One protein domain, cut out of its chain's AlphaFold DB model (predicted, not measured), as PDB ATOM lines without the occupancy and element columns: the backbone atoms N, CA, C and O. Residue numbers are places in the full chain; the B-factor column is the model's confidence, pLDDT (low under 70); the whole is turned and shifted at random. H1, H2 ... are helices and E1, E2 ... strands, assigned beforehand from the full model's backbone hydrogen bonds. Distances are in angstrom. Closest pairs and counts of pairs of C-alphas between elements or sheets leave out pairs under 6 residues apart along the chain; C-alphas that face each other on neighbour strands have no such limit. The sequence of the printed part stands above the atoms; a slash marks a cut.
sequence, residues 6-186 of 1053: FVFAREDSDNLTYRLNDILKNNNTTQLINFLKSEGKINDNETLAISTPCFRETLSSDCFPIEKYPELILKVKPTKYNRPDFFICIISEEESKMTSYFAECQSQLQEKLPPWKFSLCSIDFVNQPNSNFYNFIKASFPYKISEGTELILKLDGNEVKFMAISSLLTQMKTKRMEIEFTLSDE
ATOM      1  N   PHE A   6     -39.504  18.247  22.607       88.75
ATOM      2  CA  PHE A   6     -39.140  17.732  21.288       88.75
ATOM      3  C   PHE A   6     -37.962  18.545  20.731       88.75
ATOM      4  O   PHE A   6     -37.891  19.753  20.972       88.75
ATOM      5  N   VAL A   7     -37.036  17.902  20.012       90.44
ATOM      6  CA  VAL A   7     -35.784  18.528  19.546       90.44
ATOM      7  C   VAL A   7     -35.605  18.390  18.040       90.44
ATOM      8  O   VAL A   7     -35.632  17.280  17.503       90.44
ATOM      9  N   PHE A   8     -35.307  19.520  17.398       91.81
ATOM     10  CA  PHE A   8     -34.671  19.567  16.084       91.81
ATOM     11  C   PHE A   8     -33.230  20.069  16.217       91.81
ATOM     12  O   PHE A   8     -32.958  20.967  17.017       91.81
ATOM     13  N   ALA A   9     -32.301  19.539  15.425       90.75
ATOM     14  CA  ALA A   9     -30.923  20.029  15.391       90.75
ATOM     15  C   ALA A   9     -30.238  19.743  14.046       90.75
ATOM     16  O   ALA A   9     -30.467  18.698  13.442       90.75
ATOM     17  N   ARG A  10     -29.344  20.632  13.603       89.94
ATOM     18  CA  ARG A  10     -28.304  20.285  12.618       89.94
ATOM     19  C   ARG A  10     -27.152  19.588  13.339       89.94
ATOM     20  O   ARG A  10     -27.112  19.546  14.572       89.94
ATOM     21  N   GLU A  11     -26.191  19.048  12.602       78.31
ATOM     22  CA  GLU A  11     -25.044  18.376  13.221       78.31
ATOM     23  C   GLU A  11     -24.097  19.359  13.949       78.31
ATOM     24  O   GLU A  11     -23.462  18.973  14.923       78.31
ATOM     25  N   ASP A  12     -24.105  20.645  13.576       78.62
ATOM     26  CA  ASP A  12     -23.243  21.728  14.081       78.62
ATOM     27  C   ASP A  12     -23.980  22.849  14.866       78.62
ATOM     28  O   ASP A  12     -23.357  23.776  15.408       78.62
ATOM     29  N   SER A  13     -25.316  22.796  14.955       83.81
ATOM     30  CA  SER A  13     -26.143  23.827  15.607       83.81
ATOM     31  C   SER A  13     -26.344  23.602  17.112       83.81
ATOM     32  O   SER A  13     -25.918  22.603  17.691       83.81
ATOM     33  N   ASP A  14     -27.028  24.532  17.771       84.56
ATOM     34  CA  ASP A  14     -27.715  24.261  19.032       84.56
ATOM     35  C   ASP A  14     -29.021  23.465  18.810       84.56
ATOM     36  O   ASP A  14     -29.501  23.306  17.681       84.56
ATOM     37  N   ASN A  15     -29.569  22.921  19.897       87.94
ATOM     38  CA  ASN A  15     -30.841  22.204  19.950       87.94
ATOM     39  C   ASN A  15     -32.027  23.179  19.890       87.94
ATOM     40  O   ASN A  15     -32.310  23.893  20.860       87.94
ATOM     41  N   LEU A  16     -32.808  23.127  18.814       89.88
ATOM     42  CA  LEU A  16     -34.108  23.786  18.723       89.88
ATOM     43  C   LEU A  16     -35.130  22.964  19.520       89.88
ATOM     44  O   LEU A  16     -35.699  21.991  19.024       89.88
ATOM     45  N   THR A  17     -35.306  23.325  20.792       88.69
ATOM     46  CA  THR A  17     -36.134  22.572  21.747       88.69
ATOM     47  C   THR A  17     -37.497  23.230  21.952       88.69
ATOM     48  O   THR A  17     -37.573  24.324  22.516       88.69
ATOM     49  N   TYR A  18     -38.561  22.521  21.584       87.06
ATOM     50  CA  TYR A  18     -39.961  22.942  21.706       87.06
ATOM     51  C   TYR A  18     -40.689  22.125  22.785       87.06
ATOM     52  O   TYR A  18     -40.219  21.046  23.166       87.06
ATOM     53  N   ARG A  19     -41.829  22.603  23.303       84.69
ATOM     54  CA  ARG A  19     -42.701  21.774  24.157       84.69
ATOM     55  C   ARG A  19     -43.675  20.986  23.287       84.69
ATOM     56  O   ARG A  19     -44.103  21.452  22.240       84.69
ATOM     57  N   LEU A  20     -44.093  19.821  23.772       78.56
ATOM     58  CA  LEU A  20     -45.025  18.930  23.070       78.56
ATOM     59  C   LEU A  20     -46.410  19.556  22.800       78.56
ATOM     60  O   LEU A  20     -47.124  19.083  21.932       78.56
ATOM     61  N   ASN A  21     -46.798  20.608  23.526       74.38
ATOM     62  CA  ASN A  21     -48.041  21.339  23.251       74.38
ATOM     63  C   ASN A  21     -47.902  22.344  22.093       74.38
ATOM     64  O   ASN A  21     -48.912  22.735  21.518       74.38
ATOM     65  N   ASP A  22     -46.674  22.765  21.774       69.50
ATOM     66  CA  ASP A  22     -46.385  23.777  20.750       69.50
ATOM     67  C   ASP A  22     -46.304  23.137  19.346       69.50
ATOM     68  O   ASP A  22     -46.378  23.823  18.331       69.50
ATOM     69  N   ILE A  23     -46.162  21.806  19.292       66.44
ATOM     70  CA  ILE A  23     -46.109  20.984  18.080       66.44
ATOM     71  C   ILE A  23     -47.271  19.994  18.144       66.44
ATOM     72  O   ILE A  23     -47.308  19.137  19.023       66.44
ATOM     73  N   LEU A  24     -48.217  20.088  17.207       60.03
ATOM     74  CA  LEU A  24     -49.357  19.168  17.141       60.03
ATOM     75  C   LEU A  24     -48.863  17.711  17.090       60.03
ATOM     76  O   LEU A  24     -48.072  17.351  16.217       60.03
ATOM     77  N   LYS A  25     -49.370  16.866  18.002       56.53
ATOM     78  CA  LYS A  25     -48.983  15.445  18.145       56.53
ATOM     79  C   LYS A  25     -49.097  14.618  16.854       56.53
ATOM     80  O   LYS A  25     -48.435  13.590  16.753       56.53
ATOM     81  N   ASN A  26     -49.894  15.084  15.894       62.88
ATOM     82  CA  ASN A  26     -50.227  14.397  14.650       62.88
ATOM     83  C   ASN A  26     -49.718  15.168  13.415       62.88
ATOM     84  O   ASN A  26     -50.362  15.134  12.371       62.88
ATOM     85  N   ASN A  27     -48.610  15.909  13.513       79.62
ATOM     86  CA  ASN A  27     -47.991  16.523  12.335       79.62
ATOM     87  C   ASN A  27     -47.147  15.500  11.555       79.62
ATOM     88  O   ASN A  27     -46.269  14.846  12.125       79.62
ATOM     89  N   ASN A  28     -47.368  15.411  10.242       87.00
ATOM     90  CA  ASN A  28     -46.481  14.691   9.329       87.00
ATOM     91  C   ASN A  28     -45.194  15.492   9.035       87.00
ATOM     92  O   ASN A  28     -45.079  16.675   9.371       87.00
ATOM     93  N   THR A  29     -44.208  14.854   8.403       87.62
ATOM     94  CA  THR A  29     -42.909  15.470   8.087       87.62
ATOM     95  C   THR A  29     -43.060  16.775   7.299       87.62
ATOM     96  O   THR A  29     -42.403  17.762   7.629       87.62
ATOM     97  N   THR A  30     -43.960  16.833   6.311       87.94
ATOM     98  CA  THR A  30     -44.223  18.058   5.535       87.94
ATOM     99  C   THR A  30     -44.781  19.195   6.400       87.94
ATOM    100  O   THR A  30     -44.353  20.343   6.260       87.94
ATOM    101  N   GLN A  31     -45.685  18.905   7.337       88.00
ATOM    102  CA  GLN A  31     -46.207  19.891   8.291       88.00
ATOM    103  C   GLN A  31     -45.117  20.391   9.253       88.00
ATOM    104  O   GLN A  31     -45.067  21.588   9.541       88.00
ATOM    105  N   LEU A  32     -44.202  19.520   9.695       87.88
ATOM    106  CA  LEU A  32     -43.048  19.913  10.516       87.88
ATOM    107  C   LEU A  32     -42.041  20.781   9.742       87.88
ATOM    108  O   LEU A  32     -41.546  21.766  10.290       87.88
ATOM    109  N   ILE A  33     -41.778  20.476   8.465       88.75
ATOM    110  CA  ILE A  33     -40.960  21.330   7.585       88.75
ATOM    111  C   ILE A  33     -41.606  22.712   7.450       88.75
ATOM    112  O   ILE A  33     -40.936  23.721   7.662       88.75
ATOM    113  N   ASN A  34     -42.910  22.778   7.166       87.69
ATOM    114  CA  ASN A  34     -43.625  24.048   7.019       87.69
ATOM    115  C   ASN A  34     -43.607  24.885   8.311       87.69
ATOM    116  O   ASN A  34     -43.371  26.091   8.244       87.69
ATOM    117  N   PHE A  35     -43.759  24.252   9.480       87.88
ATOM    118  CA  PHE A  35     -43.612  24.902  10.788       87.88
ATOM    119  C   PHE A  35     -42.207  25.506  10.988       87.88
ATOM    120  O   PHE A  35     -42.067  26.685  11.329       87.88
ATOM    121  N   LEU A  36     -41.150  24.742  10.694       87.50
ATOM    122  CA  LEU A  36     -39.776  25.245  10.774       87.50
ATOM    123  C   LEU A  36     -39.488  26.338   9.729       87.50
ATOM    124  O   LEU A  36     -38.684  27.233  10.003       87.50
ATOM    125  N   LYS A  37     -40.149  26.321   8.560       88.19
ATOM    126  CA  LYS A  37     -40.061  27.397   7.555       88.19
ATOM    127  C   LYS A  37     -40.748  28.681   8.029       88.19
ATOM    128  O   LYS A  37     -40.175  29.758   7.858       88.19
ATOM    129  N   SER A  38     -41.915  28.605   8.683       84.56
ATOM    130  CA  SER A  38     -42.554  29.801   9.266       84.56
ATOM    131  C   SER A  38     -41.656  30.490  10.301       84.56
ATOM    132  O   SER A  38     -41.488  31.712  10.234       84.56
ATOM    133  N   GLU A  39     -40.990  29.695  11.144       83.81
ATOM    134  CA  GLU A  39     -40.025  30.114  12.175       83.81
ATOM    135  C   GLU A  39     -38.644  30.544  11.622       83.81
ATOM    136  O   GLU A  39     -37.782  31.000  12.379       83.81
ATOM    137  N   GLY A  40     -38.390  30.374  10.318       85.75
ATOM    138  CA  GLY A  40     -37.093  30.671   9.693       85.75
ATOM    139  C   GLY A  40     -35.942  29.785  10.192       85.75
ATOM    140  O   GLY A  40     -34.810  30.253  10.306       85.75
ATOM    141  N   LYS A  41     -36.227  28.525  10.552       85.62
ATOM    142  CA  LYS A  41     -35.264  27.569  11.137       85.62
ATOM    143  C   LYS A  41     -34.764  26.496  10.172       85.62
ATOM    144  O   LYS A  41     -33.783  25.828  10.506       85.62
ATOM    145  N   ILE A  42     -35.396  26.346   9.010       89.38
ATOM    146  CA  ILE A  42     -35.006  25.430   7.928       89.38
ATOM    147  C   ILE A  42     -34.981  26.189   6.591       89.38
ATOM    148  O   ILE A  42     -35.817  27.065   6.360       89.38
ATOM    149  N   ASN A  43     -34.002  25.876   5.747       87.75
ATOM    150  CA  ASN A  43     -33.808  26.447   4.416       87.75
ATOM    151  C   ASN A  43     -34.591  25.652   3.354       87.75
ATOM    152  O   ASN A  43     -35.119  24.574   3.622       87.75
ATOM    153  N   ASP A  44     -34.671  26.165   2.123       83.50
ATOM    154  CA  ASP A  44     -35.410  25.493   1.042       83.50
ATOM    155  C   ASP A  44     -34.731  24.223   0.502       83.50
ATOM    156  O   ASP A  44     -35.418  23.372  -0.056       83.50
ATOM    157  N   ASN A  45     -33.420  24.077   0.710       87.12
ATOM    158  CA  ASN A  45     -32.592  22.931   0.311       87.12
ATOM    159  C   ASN A  45     -32.288  21.954   1.471       87.12
ATOM    160  O   ASN A  45     -31.336  21.172   1.403       87.12
ATOM    161  N   GLU A  46     -33.056  22.038   2.558       91.19
ATOM    162  CA  GLU A  46     -32.933  21.181   3.738       91.19
ATOM    163  C   GLU A  46     -34.210  20.361   3.957       91.19
ATOM    164  O   GLU A  46     -35.324  20.800   3.662       91.19
ATOM    165  N   THR A  47     -34.050  19.170   4.528       92.44
ATOM    166  CA  THR A  47     -35.143  18.260   4.886       92.44
ATOM    167  C   THR A  47     -34.926  17.665   6.281       92.44
ATOM    168  O   THR A  47     -33.954  17.987   6.970       92.44
ATOM    169  N   LEU A  48     -35.857  16.825   6.732       93.69
ATOM    170  CA  LEU A  48     -35.835  16.196   8.049       93.69
ATOM    171  C   LEU A  48     -35.447  14.719   7.951       93.69
ATOM    172  O   LEU A  48     -36.004  13.959   7.161       93.69
ATOM    173  N   ALA A  49     -34.539  14.304   8.824       93.75
ATOM    174  CA  ALA A  49     -34.178  12.915   9.059       93.75
ATOM    175  C   ALA A  49     -34.455  12.529  10.513       93.75
ATOM    176  O   ALA A  49     -34.287  13.337  11.427       93.75
ATOM    177  N   ILE A  50     -34.832  11.276  10.748       93.88
ATOM    178  CA  ILE A  50     -34.810  10.705  12.095       93.88
ATOM    179  C   ILE A  50     -33.365  10.325  12.421       93.88
ATOM    180  O   ILE A  50     -32.711   9.664  11.616       93.88
ATOM    181  N   SER A  51     -32.859  10.742  13.583       93.44
ATOM    182  CA  SER A  51     -31.602  10.241  14.143       93.44
ATOM    183  C   SER A  51     -31.925   9.379  15.360       93.44
ATOM    184  O   SER A  51     -32.628   9.825  16.267       93.44
ATOM    185  N   THR A  52     -31.420   8.149  15.354       92.69
ATOM    186  CA  THR A  52     -31.563   7.144  16.421       92.69
ATOM    187  C   THR A  52     -30.174   6.667  16.866       92.69
ATOM    188  O   THR A  52     -29.194   6.956  16.171       92.69
ATOM    189  N   PRO A  53     -30.055   5.858  17.938       89.75
ATOM    190  CA  PRO A  53     -28.776   5.263  18.332       89.75
ATOM    191  C   PRO A  53     -28.157   4.294  17.310       89.75
ATOM    192  O   PRO A  53     -26.972   4.007  17.418       89.75
ATOM    193  N   CYS A  54     -28.932   3.769  16.348       90.62
ATOM    194  CA  CYS A  54     -28.461   2.760  15.381       90.62
ATOM    195  C   CYS A  54     -28.284   3.327  13.961       90.62
ATOM    196  O   CYS A  54     -27.363   2.941  13.242       90.62
ATOM    197  N   PHE A  55     -29.140   4.266  13.546       93.25
ATOM    198  CA  PHE A  55     -29.104   4.854  12.202       93.25
ATOM    199  C   PHE A  55     -29.669   6.283  12.138       93.25
ATOM    200  O   PHE A  55     -30.431   6.712  13.013       93.25
ATOM    201  N   ARG A  56     -29.331   7.000  11.060       93.56
ATOM    202  CA  ARG A  56     -29.974   8.248  10.624       93.56
ATOM    203  C   ARG A  56     -30.476   8.098   9.186       93.56
ATOM    204  O   ARG A  56     -29.714   7.690   8.310       93.56
ATOM    205  N   GLU A  57     -31.739   8.441   8.942       93.12
ATOM    206  CA  GLU A  57     -32.391   8.315   7.629       93.12
ATOM    207  C   GLU A  57     -33.421   9.428   7.399       93.12
ATOM    208  O   GLU A  57     -34.131   9.836   8.322       93.12
ATOM    209  N   THR A  58     -33.521   9.894   6.153       93.25
ATOM    210  CA  THR A  58     -34.523  10.859   5.683       93.25
ATOM    211  C   THR A  58     -35.948  10.374   5.956       93.25
ATOM    212  O   THR A  58     -36.314   9.247   5.624       93.25
ATOM    213  N   LEU A  59     -36.783  11.240   6.528       92.12
ATOM    214  CA  LEU A  59     -38.200  10.956   6.728       92.12
ATOM    215  C   LEU A  59     -38.983  11.222   5.437       92.12
ATOM    216  O   LEU A  59     -38.796  12.249   4.789       92.12
ATOM    217  N   SER A  60     -39.898  10.318   5.077       88.94
ATOM    218  CA  SER A  60     -40.839  10.568   3.980       88.94
ATOM    219  C   SER A  60     -41.840  11.667   4.354       88.94
ATOM    220  O   SER A  60     -42.177  11.836   5.531       88.94
ATOM    221  N   SER A  61     -42.332  12.395   3.345       84.12
ATOM    222  CA  SER A  61     -43.316  13.490   3.456       84.12
ATOM    223  C   SER A  61     -44.485  13.160   4.384       84.12
ATOM    224  O   SER A  61     -44.816  13.928   5.287       84.12
ATOM    225  N   ASP A  62     -45.054  11.972   4.187       85.69
ATOM    226  CA  ASP A  62     -46.290  11.519   4.824       85.69
ATOM    227  C   ASP A  62     -46.050  10.736   6.126       85.69
ATOM    228  O   ASP A  62     -46.991  10.249   6.746       85.69
ATOM    229  N   CYS A  63     -44.794  10.600   6.566       88.12
ATOM    230  CA  CYS A  63     -44.477   9.975   7.846       88.12
ATOM    231  C   CYS A  63     -44.920  10.877   9.008       88.12
ATOM    232  O   CYS A  63     -44.598  12.060   9.022       88.12
ATOM    233  N   PHE A  64     -45.571  10.302  10.021       89.44
ATOM    234  CA  PHE A  64     -45.858  10.943  11.309       89.44
ATOM    235  C   PHE A  64     -44.756  10.550  12.310       89.44
ATOM    236  O   PHE A  64     -44.772   9.424  12.815       89.44
ATOM    237  N   PRO A  65     -43.745  11.402  12.584       88.62
ATOM    238  CA  PRO A  65     -42.531  10.933  13.259       88.62
ATOM    239  C   PRO A  65     -42.764  10.543  14.720       88.62
ATOM    240  O   PRO A  65     -42.130   9.608  15.192       88.62
ATOM    241  N   ILE A  66     -43.695  11.209  15.414       86.81
ATOM    242  CA  ILE A  66     -44.043  10.919  16.817       86.81
ATOM    243  C   ILE A  66     -44.785   9.580  16.949       86.81
ATOM    244  O   ILE A  66     -44.537   8.838  17.894       86.81
ATOM    245  N   GLU A  67     -45.672   9.251  16.004       86.81
ATOM    246  CA  GLU A  67     -46.393   7.969  16.001       86.81
ATOM    247  C   GLU A  67     -45.453   6.797  15.691       86.81
ATOM    248  O   GLU A  67     -45.589   5.719  16.267       86.81
ATOM    249  N   LYS A  68     -44.474   7.019  14.802       87.25
ATOM    250  CA  LYS A  68     -43.488   6.010  14.396       87.25
ATOM    251  C   LYS A  68     -42.324   5.849  15.387       87.25
ATOM    252  O   LYS A  68     -41.776   4.755  15.478       87.25
ATOM    253  N   TYR A  69     -41.955   6.915  16.104       89.75
ATOM    254  CA  TYR A  69     -40.849   6.955  17.072       89.75
ATOM    255  C   TYR A  69     -41.267   7.711  18.354       89.75
ATOM    256  O   TYR A  69     -40.917   8.888  18.528       89.75
ATOM    257  N   PRO A  70     -42.025   7.074  19.270       88.06
ATOM    258  CA  PRO A  70     -42.478   7.694  20.520       88.06
ATOM    259  C   PRO A  70     -41.343   8.215  21.422       88.06
ATOM    260  O   PRO A  70     -41.553   9.125  22.227       88.06
ATOM    261  N   GLU A  71     -40.132   7.672  21.275       90.88
ATOM    262  CA  GLU A  71     -38.913   8.037  22.006       90.88
ATOM    263  C   GLU A  71     -38.453   9.483  21.757       90.88
ATOM    264  O   GLU A  71     -37.701  10.035  22.559       90.88
ATOM    265  N   LEU A  72     -38.947  10.133  20.694       88.81
ATOM    266  CA  LEU A  72     -38.721  11.557  20.425       88.81
ATOM    267  C   LEU A  72     -39.294  12.489  21.514       88.81
ATOM    268  O   LEU A  72     -38.947  13.672  21.554       88.81
ATOM    269  N   ILE A  73     -40.185  11.994  22.385       88.94
ATOM    270  CA  ILE A  73     -40.783  12.770  23.478       88.94
ATOM    271  C   ILE A  73     -39.898  12.699  24.731       88.94
ATOM    272  O   ILE A  73     -39.973  11.772  25.541       88.94
ATOM    273  N   LEU A  74     -39.100  13.744  24.950       88.56
ATOM    274  CA  LEU A  74     -38.189  13.844  26.089       88.56
ATOM    275  C   LEU A  74     -38.913  14.333  27.354       88.56
ATOM    276  O   LEU A  74     -39.629  15.334  27.333       88.56
ATOM    277  N   LYS A  75     -38.677  13.672  28.493       87.12
ATOM    278  CA  LYS A  75     -39.256  14.055  29.802       87.12
ATOM    279  C   LYS A  75     -38.576  15.270  30.447       87.12
ATOM    280  O   LYS A  75     -39.175  15.950  31.276       87.12
ATOM    281  N   VAL A  76     -37.320  15.530  30.087       85.75
ATOM    282  CA  VAL A  76     -36.489  16.623  30.611       85.75
ATOM    283  C   VAL A  76     -36.021  17.467  29.432       85.75
ATOM    284  O   VAL A  76     -35.738  16.929  28.364       85.75
ATOM    285  N   LYS A  77     -35.947  18.790  29.612       86.12
ATOM    286  CA  LYS A  77     -35.430  19.690  28.580       86.12
ATOM    287  C   LYS A  77     -33.913  19.470  28.435       86.12
ATOM    288  O   LYS A  77     -33.214  19.682  29.428       86.12
ATOM    289  N   PRO A  78     -33.387  19.083  27.260       84.50
ATOM    290  CA  PRO A  78     -31.944  19.015  27.051       84.50
ATOM    291  C   PRO A  78     -31.300  20.408  27.103       84.50
ATOM    292  O   PRO A  78     -31.977  21.438  26.985       84.50
ATOM    293  N   THR A  79     -29.977  20.441  27.284       82.94
ATOM    294  CA  THR A  79     -29.185  21.678  27.189       82.94
ATOM    295  C   THR A  79     -29.091  22.151  25.732       82.94
ATOM    296  O   THR A  79     -29.697  21.552  24.837       82.94
ATOM    297  N   LYS A  80     -28.366  23.243  25.448       82.12
ATOM    298  CA  LYS A  80     -28.277  23.747  24.068       82.12
ATOM    299  C   LYS A  80     -27.439  22.836  23.178       82.12
ATOM    300  O   LYS A  80     -27.737  22.748  21.991       82.12
ATOM    301  N   TYR A  81     -26.428  22.162  23.727       82.44
ATOM    302  CA  TYR A  81     -25.466  21.395  22.928       82.44
ATOM    303  C   TYR A  81     -25.400  19.897  23.255       82.44
ATOM    304  O   TYR A  81     -24.785  19.146  22.501       82.44
ATOM    305  N   ASN A  82     -26.065  19.419  24.311       82.19
ATOM    306  CA  ASN A  82     -26.174  17.983  24.572       82.19
ATOM    307  C   ASN A  82     -27.272  17.340  23.702       82.19
ATOM    308  O   ASN A  82     -28.446  17.698  23.825       82.19
ATOM    309  N   ARG A  83     -26.911  16.413  22.807       85.12
ATOM    310  CA  ARG A  83     -27.860  15.729  21.912       85.12
ATOM    311  C   ARG A  83     -28.548  14.561  22.640       85.12
ATOM    312  O   ARG A  83     -27.858  13.793  23.300       85.12
ATOM    313  N   PRO A  84     -29.880  14.406  22.532       88.00
ATOM    314  CA  PRO A  84     -30.580  13.220  23.027       88.00
ATOM    315  C   PRO A  84     -30.399  12.028  22.067       88.00
ATOM    316  O   PRO A  84     -30.103  12.219  20.888       88.00
ATOM    317  N   ASP A  85     -30.660  10.812  22.554       88.56
ATOM    318  CA  ASP A  85     -30.562   9.562  21.777       88.56
ATOM    319  C   ASP A  85     -31.482   9.527  20.541       88.56
ATOM    320  O   ASP A  85     -31.132   8.948  19.512       88.56
ATOM    321  N   PHE A  86     -32.653  10.166  20.640       91.81
ATOM    322  CA  PHE A  86     -33.626  10.317  19.560       91.81
ATOM    323  C   PHE A  86     -33.923  11.802  19.337       91.81
ATOM    324  O   PHE A  86     -34.364  12.504  20.250       91.81
ATOM    325  N   PHE A  87     -33.704  12.286  18.113       93.31
ATOM    326  CA  PHE A  87     -34.082  13.636  17.682       93.31
ATOM    327  C   PHE A  87     -34.313  13.697  16.173       93.31
ATOM    328  O   PHE A  87     -33.887  12.817  15.420       93.31
ATOM    329  N   ILE A  88     -34.954  14.775  15.724       93.00
ATOM    330  CA  ILE A  88     -35.057  15.079  14.299       93.00
ATOM    331  C   ILE A  88     -33.838  15.889  13.869       93.00
ATOM    332  O   ILE A  88     -33.598  17.001  14.347       93.00
ATOM    333  N   CYS A  89     -33.062  15.336  12.944       93.06
ATOM    334  CA  CYS A  89     -31.936  16.025  12.346       93.06
ATOM    335  C   CYS A  89     -32.401  16.836  11.128       93.06
ATOM    336  O   CYS A  89     -33.109  16.311  10.270       93.06
ATOM    337  N   ILE A  90     -32.012  18.109  11.056       93.62
ATOM    338  CA  ILE A  90     -32.153  18.924   9.843       93.62
ATOM    339  C   ILE A  90     -30.912  18.658   8.990       93.62
ATOM    340  O   ILE A  90     -29.798  18.899   9.459       93.62
ATOM    341  N   ILE A  91     -31.115  18.150   7.775       92.12
ATOM    342  CA  ILE A  91     -30.058  17.676   6.868       92.12
ATOM    343  C   ILE A  91     -30.181  18.318   5.481       92.12
ATOM    344  O   ILE A  91     -31.253  18.797   5.107       92.12
ATOM    345  N   SER A  92     -29.094  18.323   4.708       90.62
ATOM    346  CA  SER A  92     -29.083  18.841   3.331       90.62
ATOM    347  C   SER A  92     -29.693  17.855   2.321       90.62
ATOM    348  O   SER A  92     -29.800  16.656   2.582       90.62
ATOM    349  N   GLU A  93     -30.039  18.343   1.128       85.62
ATOM    350  CA  GLU A  93     -30.474  17.506  -0.007       85.62
ATOM    351  C   GLU A  93     -29.397  16.500  -0.490       85.62
ATOM    352  O   GLU A  93     -29.708  15.468  -1.092       85.62
ATOM    353  N   GLU A  94     -28.113  16.767  -0.233       84.88
ATOM    354  CA  GLU A  94     -27.036  15.807  -0.518       84.88
ATOM    355  C   GLU A  94     -27.018  14.676   0.516       84.88
ATOM    356  O   GLU A  94     -26.993  13.499   0.151       84.88
ATOM    357  N   GLU A  95     -27.112  15.021   1.804       85.19
ATOM    358  CA  GLU A  95     -27.204  14.044   2.893       85.19
ATOM    359  C   GLU A  95     -28.475  13.193   2.797       85.19
ATOM    360  O   GLU A  95     -28.441  12.012   3.138       85.19
ATOM    361  N   SER A  96     -29.578  13.744   2.277       87.06
ATOM    362  CA  SER A  96     -30.870  13.049   2.230       87.06
ATOM    363  C   SER A  96     -30.900  11.810   1.328       87.06
ATOM    364  O   SER A  96     -31.857  11.036   1.386       87.06
ATOM    365  N   LYS A  97     -29.873  11.624   0.490       87.62
ATOM    366  CA  LYS A  97     -29.684  10.467  -0.405       87.62
ATOM    367  C   LYS A  97     -28.948   9.303   0.273       87.62
ATOM    368  O   LYS A  97     -28.873   8.213  -0.296       87.62
ATOM    369  N   MET A  98     -28.409   9.527   1.471       90.06
ATOM    370  CA  MET A  98     -27.583   8.582   2.217       90.06
ATOM    371  C   MET A  98     -28.308   8.109   3.481       90.06
ATOM    372  O   MET A  98     -29.048   8.856   4.114       90.06
ATOM    373  N   THR A  99     -28.059   6.869   3.896       90.94
ATOM    374  CA  THR A  99     -28.378   6.402   5.254       90.94
ATOM    375  C   THR A  99     -27.084   6.359   6.056       90.94
ATOM    376  O   THR A  99     -26.116   5.735   5.614       90.94
ATOM    377  N   SER A 100     -27.051   7.011   7.221       92.31
ATOM    378  CA  SER A 100     -25.953   6.832   8.177       92.31
ATOM    379  C   SER A 100     -26.262   5.685   9.128       92.31
ATOM    380  O   SER A 100     -27.384   5.582   9.619       92.31
ATOM    381  N   TYR A 101     -25.258   4.884   9.449       91.94
ATOM    382  CA  TYR A 101     -25.311   3.854  10.481       91.94
ATOM    383  C   TYR A 101     -24.294   4.179  11.576       91.94
ATOM    384  O   TYR A 101     -23.251   4.778  11.301       91.94
ATOM    385  N   PHE A 102     -24.620   3.802  12.812       91.19
ATOM    386  CA  PHE A 102     -23.785   4.004  13.991       91.19
ATOM    387  C   PHE A 102     -23.375   2.644  14.568       91.19
ATOM    388  O   PHE A 102     -24.230   1.806  14.853       91.19
ATOM    389  N   ALA A 103     -22.071   2.435  14.735       90.50
ATOM    390  CA  ALA A 103     -21.488   1.200  15.255       90.50
ATOM    391  C   ALA A 103     -20.747   1.453  16.572       90.50
ATOM    392  O   ALA A 103     -19.895   2.340  16.635       90.50
ATOM    393  N   GLU A 104     -21.019   0.668  17.615       90.62
ATOM    394  CA  GLU A 104     -20.200   0.671  18.831       90.62
ATOM    395  C   GLU A 104     -18.854  -0.028  18.545       90.62
ATOM    396  O   GLU A 104     -18.808  -1.159  18.062       90.62
ATOM    397  N   CYS A 105     -17.740   0.660  18.807       89.62
ATOM    398  CA  CYS A 105     -16.392   0.171  18.508       89.62
ATOM    399  C   CYS A 105     -15.756  -0.481  19.742       89.62
ATOM    400  O   CYS A 105     -15.545   0.190  20.754       89.62
ATOM    401  N   GLN A 106     -15.402  -1.764  19.644       88.62
ATOM    402  CA  GLN A 106     -14.757  -2.538  20.708       88.62
ATOM    403  C   GLN A 106     -13.334  -2.932  20.299       88.62
ATOM    404  O   GLN A 106     -13.104  -3.426  19.197       88.62
ATOM    405  N   SER A 107     -12.371  -2.704  21.192       88.31
ATOM    406  CA  SER A 107     -10.948  -2.979  20.964       88.31
ATOM    407  C   SER A 107     -10.314  -3.644  22.185       88.31
ATOM    408  O   SER A 107     -10.965  -3.806  23.215       88.31
ATOM    409  N   GLN A 108      -9.023  -3.975  22.112       86.75
ATOM    410  CA  GLN A 108      -8.275  -4.527  23.246       86.75
ATOM    411  C   GLN A 108      -8.024  -3.531  24.402       86.75
ATOM    412  O   GLN A 108      -7.442  -3.911  25.419       86.75
ATOM    413  N   LEU A 109      -8.402  -2.255  24.256       83.56
ATOM    414  CA  LEU A 109      -8.281  -1.241  25.308       83.56
ATOM    415  C   LEU A 109      -9.516  -1.226  26.221       83.56
ATOM    416  O   LEU A 109     -10.641  -1.371  25.760       83.56
ATOM    417  N   GLN A 110      -9.306  -0.949  27.513       80.75
ATOM    418  CA  GLN A 110     -10.397  -0.696  28.473       80.75
ATOM    419  C   GLN A 110     -11.089   0.667  28.270       80.75
ATOM    420  O   GLN A 110     -12.152   0.908  28.836       80.75
ATOM    421  N   GLU A 111     -10.489   1.563  27.482       82.19
ATOM    422  CA  GLU A 111     -11.063   2.864  27.123       82.19
ATOM    423  C   GLU A 111     -12.265   2.697  26.192       82.19
ATOM    424  O   GLU A 111     -12.161   2.067  25.136       82.19
ATOM    425  N   LYS A 112     -13.396   3.323  26.533       86.38
ATOM    426  CA  LYS A 112     -14.545   3.368  25.626       86.38
ATOM    427  C   LYS A 112     -14.206   4.221  24.401       86.38
ATOM    428  O   LYS A 112     -13.756   5.362  24.540       86.38
ATOM    429  N   LEU A 113     -14.490   3.697  23.210       88.31
ATOM    430  CA  LEU A 113     -14.377   4.417  21.941       88.31
ATOM    431  C   LEU A 113     -15.724   5.061  21.549       88.31
ATOM    432  O   LEU A 113     -16.780   4.498  21.860       88.31
ATOM    433  N   PRO A 114     -15.720   6.219  20.861       88.31
ATOM    434  CA  PRO A 114     -16.942   6.823  20.352       88.31
ATOM    435  C   PRO A 114     -17.548   5.945  19.245       88.31
ATOM    436  O   PRO A 114     -16.801   5.287  18.512       88.31
ATOM    437  N   PRO A 115     -18.885   5.947  19.088       87.69
ATOM    438  CA  PRO A 115     -19.538   5.183  18.036       87.69
ATOM    439  C   PRO A 115     -19.110   5.699  16.661       87.69
ATOM    440  O   PRO A 115     -19.126   6.905  16.394       87.69
ATOM    441  N   TRP A 116     -18.738   4.785  15.771       90.44
ATOM    442  CA  TRP A 116     -18.361   5.126  14.408       90.44
ATOM    443  C   TRP A 116     -19.608   5.352  13.552       90.44
ATOM    444  O   TRP A 116     -20.439   4.459  13.391       90.44
ATOM    445  N   LYS A 117     -19.721   6.560  12.992       90.00
ATOM    446  CA  LYS A 117     -20.716   6.929  11.981       90.00
ATOM    447  C   LYS A 117     -20.141   6.699  10.583       90.00
ATOM    448  O   LYS A 117     -19.144   7.328  10.229       90.00
ATOM    449  N   PHE A 118     -20.818   5.903   9.762       89.88
ATOM    450  CA  PHE A 118     -20.565   5.821   8.318       89.88
ATOM    451  C   PHE A 118     -21.861   6.007   7.529       89.88
ATOM    452  O   PHE A 118     -22.936   5.638   7.996       89.88
ATOM    453  N   SER A 119     -21.766   6.593   6.335       89.69
ATOM    454  CA  SER A 119     -22.911   6.884   5.462       89.69
ATOM    455  C   SER A 119     -22.765   6.163   4.131       89.69
ATOM    456  O   SER A 119     -21.694   6.210   3.531       89.69
ATOM    457  N   LEU A 120     -23.842   5.548   3.644       89.56
ATOM    458  CA  LEU A 120     -23.877   4.879   2.341       89.56
ATOM    459  C   LEU A 120     -25.212   5.103   1.624       89.56
ATOM    460  O   LEU A 120     -26.247   5.288   2.269       89.56
ATOM    461  N   CYS A 121     -25.196   5.053   0.291       85.50
ATOM    462  CA  CYS A 121     -26.418   4.936  -0.491       85.50
ATOM    463  C   CYS A 121     -26.754   3.449  -0.622       85.50
ATOM    464  O   CYS A 121     -25.984   2.672  -1.187       85.50
ATOM    465  N   SER A 122     -27.896   3.024  -0.082       76.19
ATOM    466  CA  SER A 122     -28.257   1.601  -0.028       76.19
ATOM    467  C   SER A 122     -28.335   0.952  -1.417       76.19
ATOM    468  O   SER A 122     -28.069  -0.240  -1.553       76.19
ATOM    469  N   ILE A 123     -28.672   1.724  -2.457       75.88
ATOM    470  CA  ILE A 123     -28.865   1.208  -3.818       75.88
ATOM    471  C   ILE A 123     -27.552   0.774  -4.487       75.88
ATOM    472  O   ILE A 123     -27.564  -0.163  -5.284       75.88
ATOM    473  N   ASP A 124     -26.423   1.377  -4.100       79.00
ATOM    474  CA  ASP A 124     -25.107   1.110  -4.693       79.00
ATOM    475  C   ASP A 124     -24.607  -0.306  -4.375       79.00
ATOM    476  O   ASP A 124     -23.846  -0.885  -5.150       79.00
ATOM    477  N   PHE A 125     -25.054  -0.881  -3.252       78.38
ATOM    478  CA  PHE A 125     -24.557  -2.154  -2.725       78.38
ATOM    479  C   PHE A 125     -25.532  -3.327  -2.885       78.38
ATOM    480  O   PHE A 125     -25.083  -4.467  -2.916       78.38
ATOM    481  N   VAL A 126     -26.844  -3.090  -3.024       73.31
ATOM    482  CA  VAL A 126     -27.867  -4.164  -3.067       73.31
ATOM    483  C   VAL A 126     -27.650  -5.177  -4.203       73.31
ATOM    484  O   VAL A 126     -28.003  -6.343  -4.039       73.31
ATOM    485  N   ASN A 127     -27.023  -4.763  -5.309       70.38
ATOM    486  CA  ASN A 127     -26.729  -5.615  -6.471       70.38
ATOM    487  C   ASN A 127     -25.229  -5.950  -6.639       70.38
ATOM    488  O   ASN A 127     -24.837  -6.452  -7.692       70.38
ATOM    489  N   GLN A 128     -24.378  -5.651  -5.650       75.62
ATOM    490  CA  GLN A 128     -22.929  -5.884  -5.728       75.62
ATOM    491  C   GLN A 128     -22.470  -7.084  -4.879       75.62
ATOM    492  O   GLN A 128     -23.161  -7.478  -3.938       75.62
ATOM    493  N   PRO A 129     -21.290  -7.672  -5.166       77.94
ATOM    494  CA  PRO A 129     -20.707  -8.707  -4.319       77.94
ATOM    495  C   PRO A 129     -20.463  -8.209  -2.888       77.94
ATOM    496  O   PRO A 129     -19.966  -7.098  -2.692       77.94
ATOM    497  N   ASN A 130     -20.714  -9.064  -1.889       79.19
ATOM    498  CA  ASN A 130     -20.485  -8.756  -0.469       79.19
ATOM    499  C   ASN A 130     -19.080  -8.188  -0.187       79.19
ATOM    500  O   ASN A 130     -18.938  -7.306   0.658       79.19
ATOM    501  N   SER A 131     -18.052  -8.635  -0.920       80.25
ATOM    502  CA  SER A 131     -16.680  -8.118  -0.821       80.25
ATOM    503  C   SER A 131     -16.587  -6.600  -0.973       80.25
ATOM    504  O   SER A 131     -15.771  -5.975  -0.306       80.25
ATOM    505  N   ASN A 132     -17.430  -5.983  -1.805       82.88
ATOM    506  CA  ASN A 132     -17.377  -4.544  -2.059       82.88
ATOM    507  C   ASN A 132     -17.904  -3.748  -0.858       82.88
ATOM    508  O   ASN A 132     -17.338  -2.711  -0.518       82.88
ATOM    509  N   PHE A 133     -18.917  -4.272  -0.159       83.62
ATOM    510  CA  PHE A 133     -19.392  -3.711   1.105       83.62
ATOM    511  C   PHE A 133     -18.334  -3.845   2.211       83.62
ATOM    512  O   PHE A 133     -18.001  -2.854   2.855       83.62
ATOM    513  N   TYR A 134     -17.730  -5.027   2.391       80.62
ATOM    514  CA  TYR A 134     -16.667  -5.207   3.392       80.62
ATOM    515  C   TYR A 134     -15.416  -4.364   3.087       80.62
ATOM    516  O   TYR A 134     -14.830  -3.794   4.006       80.62
ATOM    517  N   ASN A 135     -15.045  -4.204   1.812       83.75
ATOM    518  CA  ASN A 135     -13.969  -3.301   1.396       83.75
ATOM    519  C   ASN A 135     -14.312  -1.831   1.678       83.75
ATOM    520  O   ASN A 135     -13.454  -1.102   2.166       83.75
ATOM    521  N   PHE A 136     -15.554  -1.399   1.431       87.00
ATOM    522  CA  PHE A 136     -16.022  -0.058   1.795       87.00
ATOM    523  C   PHE A 136     -15.955   0.172   3.312       87.00
ATOM    524  O   PHE A 136     -15.400   1.180   3.750       87.00
ATOM    525  N   ILE A 137     -16.449  -0.773   4.119       85.88
ATOM    526  CA  ILE A 137     -16.374  -0.720   5.587       85.88
ATOM    527  C   ILE A 137     -14.913  -0.636   6.052       85.88
ATOM    528  O   ILE A 137     -14.573   0.248   6.831       85.88
ATOM    529  N   LYS A 138     -14.019  -1.477   5.516       84.00
ATOM    530  CA  LYS A 138     -12.588  -1.458   5.860       84.00
ATOM    531  C   LYS A 138     -11.883  -0.163   5.438       84.00
ATOM    532  O   LYS A 138     -11.034   0.322   6.175       84.00
ATOM    533  N   ALA A 139     -12.241   0.412   4.288       84.94
ATOM    534  CA  ALA A 139     -11.665   1.663   3.785       84.94
ATOM    535  C   ALA A 139     -12.201   2.922   4.489       84.94
ATOM    536  O   ALA A 139     -11.525   3.949   4.499       84.94
ATOM    537  N   SER A 140     -13.404   2.860   5.068       86.94
ATOM    538  CA  SER A 140     -14.028   3.969   5.806       86.94
ATOM    539  C   SER A 140     -13.831   3.887   7.327       86.94
ATOM    540  O   SER A 140     -14.197   4.826   8.039       86.94
ATOM    541  N   PHE A 141     -13.239   2.795   7.829       89.38
ATOM    542  CA  PHE A 141     -13.007   2.579   9.254       89.38
ATOM    543  C   PHE A 141     -12.017   3.613   9.833       89.38
ATOM    544  O   PHE A 141     -10.960   3.851   9.245       89.38
ATOM    545  N   PRO A 142     -12.316   4.239  10.987       86.31
ATOM    546  CA  PRO A 142     -11.602   5.435  11.433       86.31
ATOM    547  C   PRO A 142     -10.309   5.163  12.218       86.31
ATOM    548  O   PRO A 142      -9.557   6.106  12.477       86.31
ATOM    549  N   TYR A 143     -10.053   3.912  12.621       88.31
ATOM    550  CA  TYR A 143      -8.922   3.531  13.473       88.31
ATOM    551  C   TYR A 143      -7.881   2.692  12.725       88.31
ATOM    552  O   TYR A 143      -8.216   1.862  11.882       88.31
ATOM    553  N   LYS A 144      -6.603   2.862  13.088       87.88
ATOM    554  CA  LYS A 144      -5.494   2.047  12.573       87.88
ATOM    555  C   LYS A 144      -5.521   0.654  13.211       87.88
ATOM    556  O   LYS A 144      -5.292   0.508  14.412       87.88
ATOM    557  N   ILE A 145      -5.814  -0.356  12.398       87.88
ATOM    558  CA  ILE A 145      -5.930  -1.764  12.796       87.88
ATOM    559  C   ILE A 145      -4.572  -2.470  12.610       87.88
ATOM    560  O   ILE A 145      -3.789  -2.074  11.748       87.88
ATOM    561  N   SER A 146      -4.283  -3.503  13.403       86.88
ATOM    562  CA  SER A 146      -3.081  -4.336  13.256       86.88
ATOM    563  C   SER A 146      -3.095  -5.170  11.964       86.88
ATOM    564  O   SER A 146      -4.153  -5.638  11.524       86.88
ATOM    565  N   GLU A 147      -1.922  -5.402  11.368       79.12
ATOM    566  CA  GLU A 147      -1.791  -6.239  10.170       79.12
ATOM    567  C   GLU A 147      -2.323  -7.661  10.413       79.12
ATOM    568  O   GLU A 147      -2.129  -8.256  11.472       79.12
ATOM    569  N   GLY A 148      -3.036  -8.206   9.423       68.44
ATOM    570  CA  GLY A 148      -3.618  -9.552   9.491       68.44
ATOM    571  C   GLY A 148      -4.913  -9.692  10.303       68.44
ATOM    572  O   GLY A 148      -5.441 -10.798  10.364       68.44
ATOM    573  N   THR A 149      -5.459  -8.620  10.891       74.50
ATOM    574  CA  THR A 149      -6.749  -8.686  11.611       74.50
ATOM    575  C   THR A 149      -7.947  -8.256  10.752       74.50
ATOM    576  O   THR A 149      -7.852  -7.366   9.901       74.50
ATOM    577  N   GLU A 150      -9.086  -8.927  10.953       76.50
ATOM    578  CA  GLU A 150     -10.359  -8.647  10.276       76.50
ATOM    579  C   GLU A 150     -11.302  -7.824  11.171       76.50
ATOM    580  O   GLU A 150     -11.226  -7.888  12.397       76.50
ATOM    581  N   LEU A 151     -12.198  -7.048  10.550       84.12
ATOM    582  CA  LEU A 151     -13.259  -6.313  11.246       84.12
ATOM    583  C   LEU A 151     -14.438  -7.255  11.511       84.12
ATOM    584  O   LEU A 151     -15.160  -7.618  10.578       84.12
ATOM    585  N   ILE A 152     -14.654  -7.628  12.770       85.81
ATOM    586  CA  ILE A 152     -15.717  -8.559  13.157       85.81
ATOM    587  C   ILE A 152     -17.001  -7.762  13.412       85.81
ATOM    588  O   ILE A 152     -17.147  -7.091  14.432       85.81
ATOM    589  N   LEU A 153     -17.940  -7.845  12.468       86.69
ATOM    590  CA  LEU A 153     -19.272  -7.240  12.563       86.69
ATOM    591  C   LEU A 153     -20.213  -8.113  13.401       86.69
ATOM    592  O   LEU A 153     -20.471  -9.270  13.057       86.69
ATOM    593  N   LYS A 154     -20.778  -7.531  14.461       88.44
ATOM    594  CA  LYS A 154     -21.775  -8.151  15.339       88.44
ATOM    595  C   LYS A 154     -23.087  -7.362  15.337       88.44
ATOM    596  O   LYS A 154     -23.087  -6.135  15.255       88.44
ATOM    597  N   LEU A 155     -24.205  -8.079  15.442       85.94
ATOM    598  CA  LEU A 155     -25.548  -7.530  15.643       85.94
ATOM    599  C   LEU A 155     -26.153  -8.146  16.907       85.94
ATOM    600  O   LEU A 155     -26.328  -9.366  16.967       85.94
ATOM    601  N   ASP A 156     -26.451  -7.313  17.905       84.25
ATOM    602  CA  ASP A 156     -26.845  -7.735  19.261       84.25
ATOM    603  C   ASP A 156     -25.927  -8.860  19.799       84.25
ATOM    604  O   ASP A 156     -26.376  -9.966  20.115       84.25
ATOM    605  N   GLY A 157     -24.611  -8.620  19.788       81.12
ATOM    606  CA  GLY A 157     -23.572  -9.572  20.209       81.12
ATOM    607  C   GLY A 157     -23.309 -10.776  19.284       81.12
ATOM    608  O   GLY A 157     -22.321 -11.483  19.482       81.12
ATOM    609  N   ASN A 158     -24.133 -11.021  18.256       84.06
ATOM    610  CA  ASN A 158     -23.990 -12.174  17.355       84.06
ATOM    611  C   ASN A 158     -23.208 -11.813  16.084       84.06
ATOM    612  O   ASN A 158     -23.558 -10.866  15.382       84.06
ATOM    613  N   GLU A 159     -22.177 -12.592  15.759       84.62
ATOM    614  CA  GLU A 159     -21.322 -12.375  14.585       84.62
ATOM    615  C   GLU A 159     -22.068 -12.603  13.257       84.62
ATOM    616  O   GLU A 159     -22.719 -13.631  13.049       84.62
ATOM    617  N   VAL A 160     -21.948 -11.653  12.326       82.56
ATOM    618  CA  VAL A 160     -22.636 -11.690  11.029       82.56
ATOM    619  C   VAL A 160     -21.839 -12.511  10.012       82.56
ATOM    620  O   VAL A 160     -20.964 -11.997   9.317       82.56
ATOM    621  N   LYS A 161     -22.194 -13.793   9.867       73.06
ATOM    622  CA  LYS A 161     -21.637 -14.702   8.849       73.06
ATOM    623  C   LYS A 161     -22.632 -14.939   7.707       73.06
ATOM    624  O   LYS A 161     -23.777 -15.296   7.954       73.06
ATOM    625  N   PHE A 162     -22.173 -14.750   6.465       65.25
ATOM    626  CA  PHE A 162     -22.892 -15.039   5.208       65.25
ATOM    627  C   PHE A 162     -24.362 -14.566   5.156       65.25
ATOM    628  O   PHE A 162     -25.294 -15.365   5.097       65.25
ATOM    629  N   MET A 163     -24.569 -13.246   5.107       76.12
ATOM    630  CA  MET A 163     -25.888 -12.624   4.922       76.12
ATOM    631  C   MET A 163     -25.958 -11.825   3.609       76.12
ATOM    632  O   MET A 163     -24.962 -11.251   3.170       76.12
ATOM    633  N   ALA A 164     -27.138 -11.759   2.983       79.94
ATOM    634  CA  ALA A 164     -27.394 -10.846   1.867       79.94
ATOM    635  C   ALA A 164     -27.430  -9.385   2.355       79.94
ATOM    636  O   ALA A 164     -28.068  -9.092   3.370       79.94
ATOM    637  N   ILE A 165     -26.796  -8.464   1.616       82.88
ATOM    638  CA  ILE A 165     -26.613  -7.056   2.025       82.88
ATOM    639  C   ILE A 165     -27.950  -6.370   2.357       82.88
ATOM    640  O   ILE A 165     -28.037  -5.641   3.339       82.88
ATOM    641  N   SER A 166     -29.019  -6.638   1.604       81.00
ATOM    642  CA  SER A 166     -30.356  -6.071   1.855       81.00
ATOM    643  C   SER A 166     -30.944  -6.461   3.223       81.00
ATOM    644  O   SER A 166     -31.531  -5.621   3.908       81.00
ATOM    645  N   SER A 167     -30.746  -7.710   3.657       84.38
ATOM    646  CA  SER A 167     -31.138  -8.178   4.995       84.38
ATOM    647  C   SER A 167     -30.260  -7.549   6.078       84.38
ATOM    648  O   SER A 167     -30.778  -7.089   7.096       84.38
ATOM    649  N   LEU A 168     -28.950  -7.447   5.823       86.50
ATOM    650  CA  LEU A 168     -27.993  -6.821   6.733       86.50
ATOM    651  C   LEU A 168     -28.351  -5.348   6.990       86.50
ATOM    652  O   LEU A 168     -28.628  -4.991   8.132       86.50
ATOM    653  N   LEU A 169     -28.470  -4.528   5.941       87.00
ATOM    654  CA  LEU A 169     -28.849  -3.109   6.038       87.00
ATOM    655  C   LEU A 169     -30.196  -2.890   6.748       87.00
ATOM    656  O   LEU A 169     -30.389  -1.873   7.410       87.00
ATOM    657  N   THR A 170     -31.122  -3.848   6.648       85.88
ATOM    658  CA  THR A 170     -32.404  -3.798   7.367       85.88
ATOM    659  C   THR A 170     -32.223  -4.093   8.859       85.88
ATOM    660  O   THR A 170     -32.729  -3.346   9.694       85.88
ATOM    661  N   GLN A 171     -31.473  -5.142   9.217       88.00
ATOM    662  CA  GLN A 171     -31.206  -5.483  10.622       88.00
ATOM    663  C   GLN A 171     -30.357  -4.421  11.334       88.00
ATOM    664  O   GLN A 171     -30.572  -4.170  12.513       88.00
ATOM    665  N   MET A 172     -29.467  -3.728  10.620       87.56
ATOM    666  CA  MET A 172     -28.675  -2.604  11.145       87.56
ATOM    667  C   MET A 172     -29.517  -1.404  11.613       87.56
ATOM    668  O   MET A 172     -29.007  -0.547  12.330       87.56
ATOM    669  N   LYS A 173     -30.796  -1.316  11.219       88.62
ATOM    670  CA  LYS A 173     -31.725  -0.280  11.705       88.62
ATOM    671  C   LYS A 173     -32.479  -0.685  12.975       88.62
ATOM    672  O   LYS A 173     -33.043   0.183  13.634       88.62
ATOM    673  N   THR A 174     -32.536  -1.980  13.291       85.19
ATOM    674  CA  THR A 174     -33.349  -2.536  14.390       85.19
ATOM    675  C   THR A 174     -32.530  -3.174  15.509       85.19
ATOM    676  O   THR A 174     -33.038  -3.302  16.620       85.19
ATOM    677  N   LYS A 175     -31.284  -3.558  15.225       88.19
ATOM    678  CA  LYS A 175     -30.331  -4.187  16.144       88.19
ATOM    679  C   LYS A 175     -29.132  -3.281  16.372       88.19
ATOM    680  O   LYS A 175     -28.747  -2.540  15.466       88.19
ATOM    681  N   ARG A 176     -28.495  -3.374  17.541       86.88
ATOM    682  CA  ARG A 176     -27.248  -2.639  17.790       86.88
ATOM    683  C   ARG A 176     -26.114  -3.258  16.987       86.88
ATOM    684  O   ARG A 176     -25.919  -4.472  17.022       86.88
ATOM    685  N   MET A 177     -25.366  -2.412  16.283       89.12
ATOM    686  CA  MET A 177     -24.130  -2.808  15.622       89.12
ATOM    687  C   MET A 177     -22.950  -2.651  16.575       89.12
ATOM    688  O   MET A 177     -22.717  -1.572  17.115       89.12
ATOM    689  N   GLU A 178     -22.161  -3.711  16.685       90.88
ATOM    690  CA  GLU A 178     -20.866  -3.723  17.356       90.88
ATOM    691  C   GLU A 178     -19.789  -4.140  16.347       90.88
ATOM    692  O   GLU A 178     -20.029  -4.983  15.477       90.88
ATOM    693  N   ILE A 179     -18.605  -3.535  16.438       88.81
ATOM    694  CA  ILE A 179     -17.443  -3.894  15.622       88.81
ATOM    695  C   ILE A 179     -16.262  -4.166  16.545       88.81
ATOM    696  O   ILE A 179     -15.773  -3.254  17.215       88.81
ATOM    697  N   GLU A 180     -15.804  -5.415  16.544       89.94
ATOM    698  CA  GLU A 180     -14.596  -5.858  17.241       89.94
ATOM    699  C   GLU A 180     -13.388  -5.837  16.298       89.94
ATOM    700  O   GLU A 180     -13.470  -6.255  15.139       89.94
ATOM    701  N   PHE A 181     -12.263  -5.329  16.802       90.12
ATOM    702  CA  PHE A 181     -11.017  -5.173  16.054       90.12
ATOM    703  C   PHE A 181      -9.810  -5.026  16.993       90.12
ATOM    704  O   PHE A 181      -9.960  -4.723  18.177       90.12
ATOM    705  N   THR A 182      -8.598  -5.176  16.457       89.94
ATOM    706  CA  THR A 182      -7.350  -5.003  17.219       89.94
ATOM    707  C   THR A 182      -6.601  -3.769  16.729       89.94
ATOM    708  O   THR A 182      -6.141  -3.731  15.589       89.94
ATOM    709  N   LEU A 183      -6.442  -2.756  17.580       88.81
ATOM    710  CA  LEU A 183      -5.647  -1.559  17.277       88.81
ATOM    711  C   LEU A 183      -4.170  -1.906  17.044       88.81
ATOM    712  O   LEU A 183      -3.627  -2.767  17.735       88.81
ATOM    713  N   SER A 184      -3.516  -1.188  16.130       91.12
ATOM    714  CA  SER A 184      -2.053  -1.163  16.022       91.12
ATOM    715  C   SER A 184      -1.420  -0.284  17.113       91.12
ATOM    716  O   SER A 184      -2.095   0.562  17.706       91.12
ATOM    717  N   ASP A 185      -0.109  -0.418  17.343       88.75
ATOM    718  CA  ASP A 185       0.628   0.419  18.306       88.75
ATOM    719  C   ASP A 185       0.509   1.922  18.000       88.75
ATOM    720  O   ASP A 185       0.361   2.743  18.910       88.75
ATOM    721  N   GLU A 186       0.484   2.295  16.716       87.38
ATOM    722  CA  GLU A 186       0.195   3.670  16.301       87.38
ATOM    723  C   GLU A 186      -1.213   4.114  16.705       87.38
ATOM    724  O   GLU A 186      -1.375   5.214  17.231       87.38
TER     725      GLU A 186
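What this domain is: This is residues 6 to 186 of the 1053 residues of the protein "DH domain-containing protein" of Tritrichomonas foetus (UniProt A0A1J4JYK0). What is the main picture? Two lobes are joined where strands E4 and E6 pair, and one strongly twisted sheet of nine strands runs through both. One lobe holds E1, E2, E3, E4 and E5 with H1 over one face and H2 grazing the sheet; the other holds E6, E7, E8 and E9 with H3, H4 and H5. What is it made of, and how large is it? The printed part has 181 residues, with five named helices and nine named strands: along the chain E1 and E2 are followed by H1, then E3 and E4 by H2, then E5, E6 and E7 by H3 and H4, then E8 by H5, and E9 comes last; the sheet is branched, with E4, E7 and E9 as neighbours of E6, and has both parallel and antiparallel pairs, and the class is mixed, helices and strands, with under half of the residues in named elements. The whole is compact, with a radius of gyration of the C-alphas of 18.2 A and spans of 55 by 38 by 26 A.

Where its parts are: Where does the first half run? E1, residues 6 to 9, begins at C-alpha 6 (-39.140, 17.732, 21.288). E2 is 16 to 19, H1 29 to 38 (14.4 A), E3 46 to 51, E4 55 to 58, H2 65 to 68 and E5 87 to 92 (16.1 A). And the rest? E6 is 99 to 106 (22.5 A), E7 116 to 120, H3 122 to 126, H4 130 to 140 (15.6 A), E8 152 to 155, H5 165 to 171 and E9 177 to 180, ending at C-alpha 180 (-14.596, -5.858, 17.241).

How they stand to each other: How do the strands pair? E1 is antiparallel to E2 in a hairpin (N 8 and O 16, 3.0 A) and parallel to E5 (N 9 and O 88, 3.0 A); E3 is antiparallel to E5 (N 49 and O 89, 2.9 A) and to E4 in a hairpin (N 50 and O 57, 2.9 A). E6 is antiparallel to E4 (N 56 and O 100, 2.8 A), with E4 and E9 on one side and E7 on the other. E6 and E7 form a hairpin (N 101 and O 118, 2.8 A), E9 is parallel to E6 (N 104 and O 177, 2.9 A), and E8 is antiparallel to E9 (N 154 and O 178, 2.8 A). Where are the helices? H1 is on the sheet at a height of 9.1 A, only just over E5 with 3 of its C-alphas falling on it; H4, on the opposite face, has a height of 7.1 A and is over none of the strands. H2 only grazes the sheet with residues 65 to 66, and H5, only just on it with 5 pairs of C-alphas within 10 A, grazes it with residues 168 to 171; H3 is not on it but touches H5, the closest C-alphas being those of Val 126 and Ser 166, 5.8 A. How are the helix backbones formed? In H1, H3, H4 and H5 every O i to N i+4 pair is within hydrogen-bond range; H2 is too short for such a pair, and 0 of its 1 O i to N i+3 pair is within range.

The domain as a whole: How far does it reach, and is it cut? The two C-alphas farthest apart, those of Asn 21 and Gly 148, are 55.8 A apart, and the printed part has no cut. Which links are long, and where is confidence low? The links H2 to E5, with 18 residues, and H4 to E8, with 11, are long. The mean pLDDT of the printed part is 85.6, with residues 22 to 26, 148 and 162 under 70.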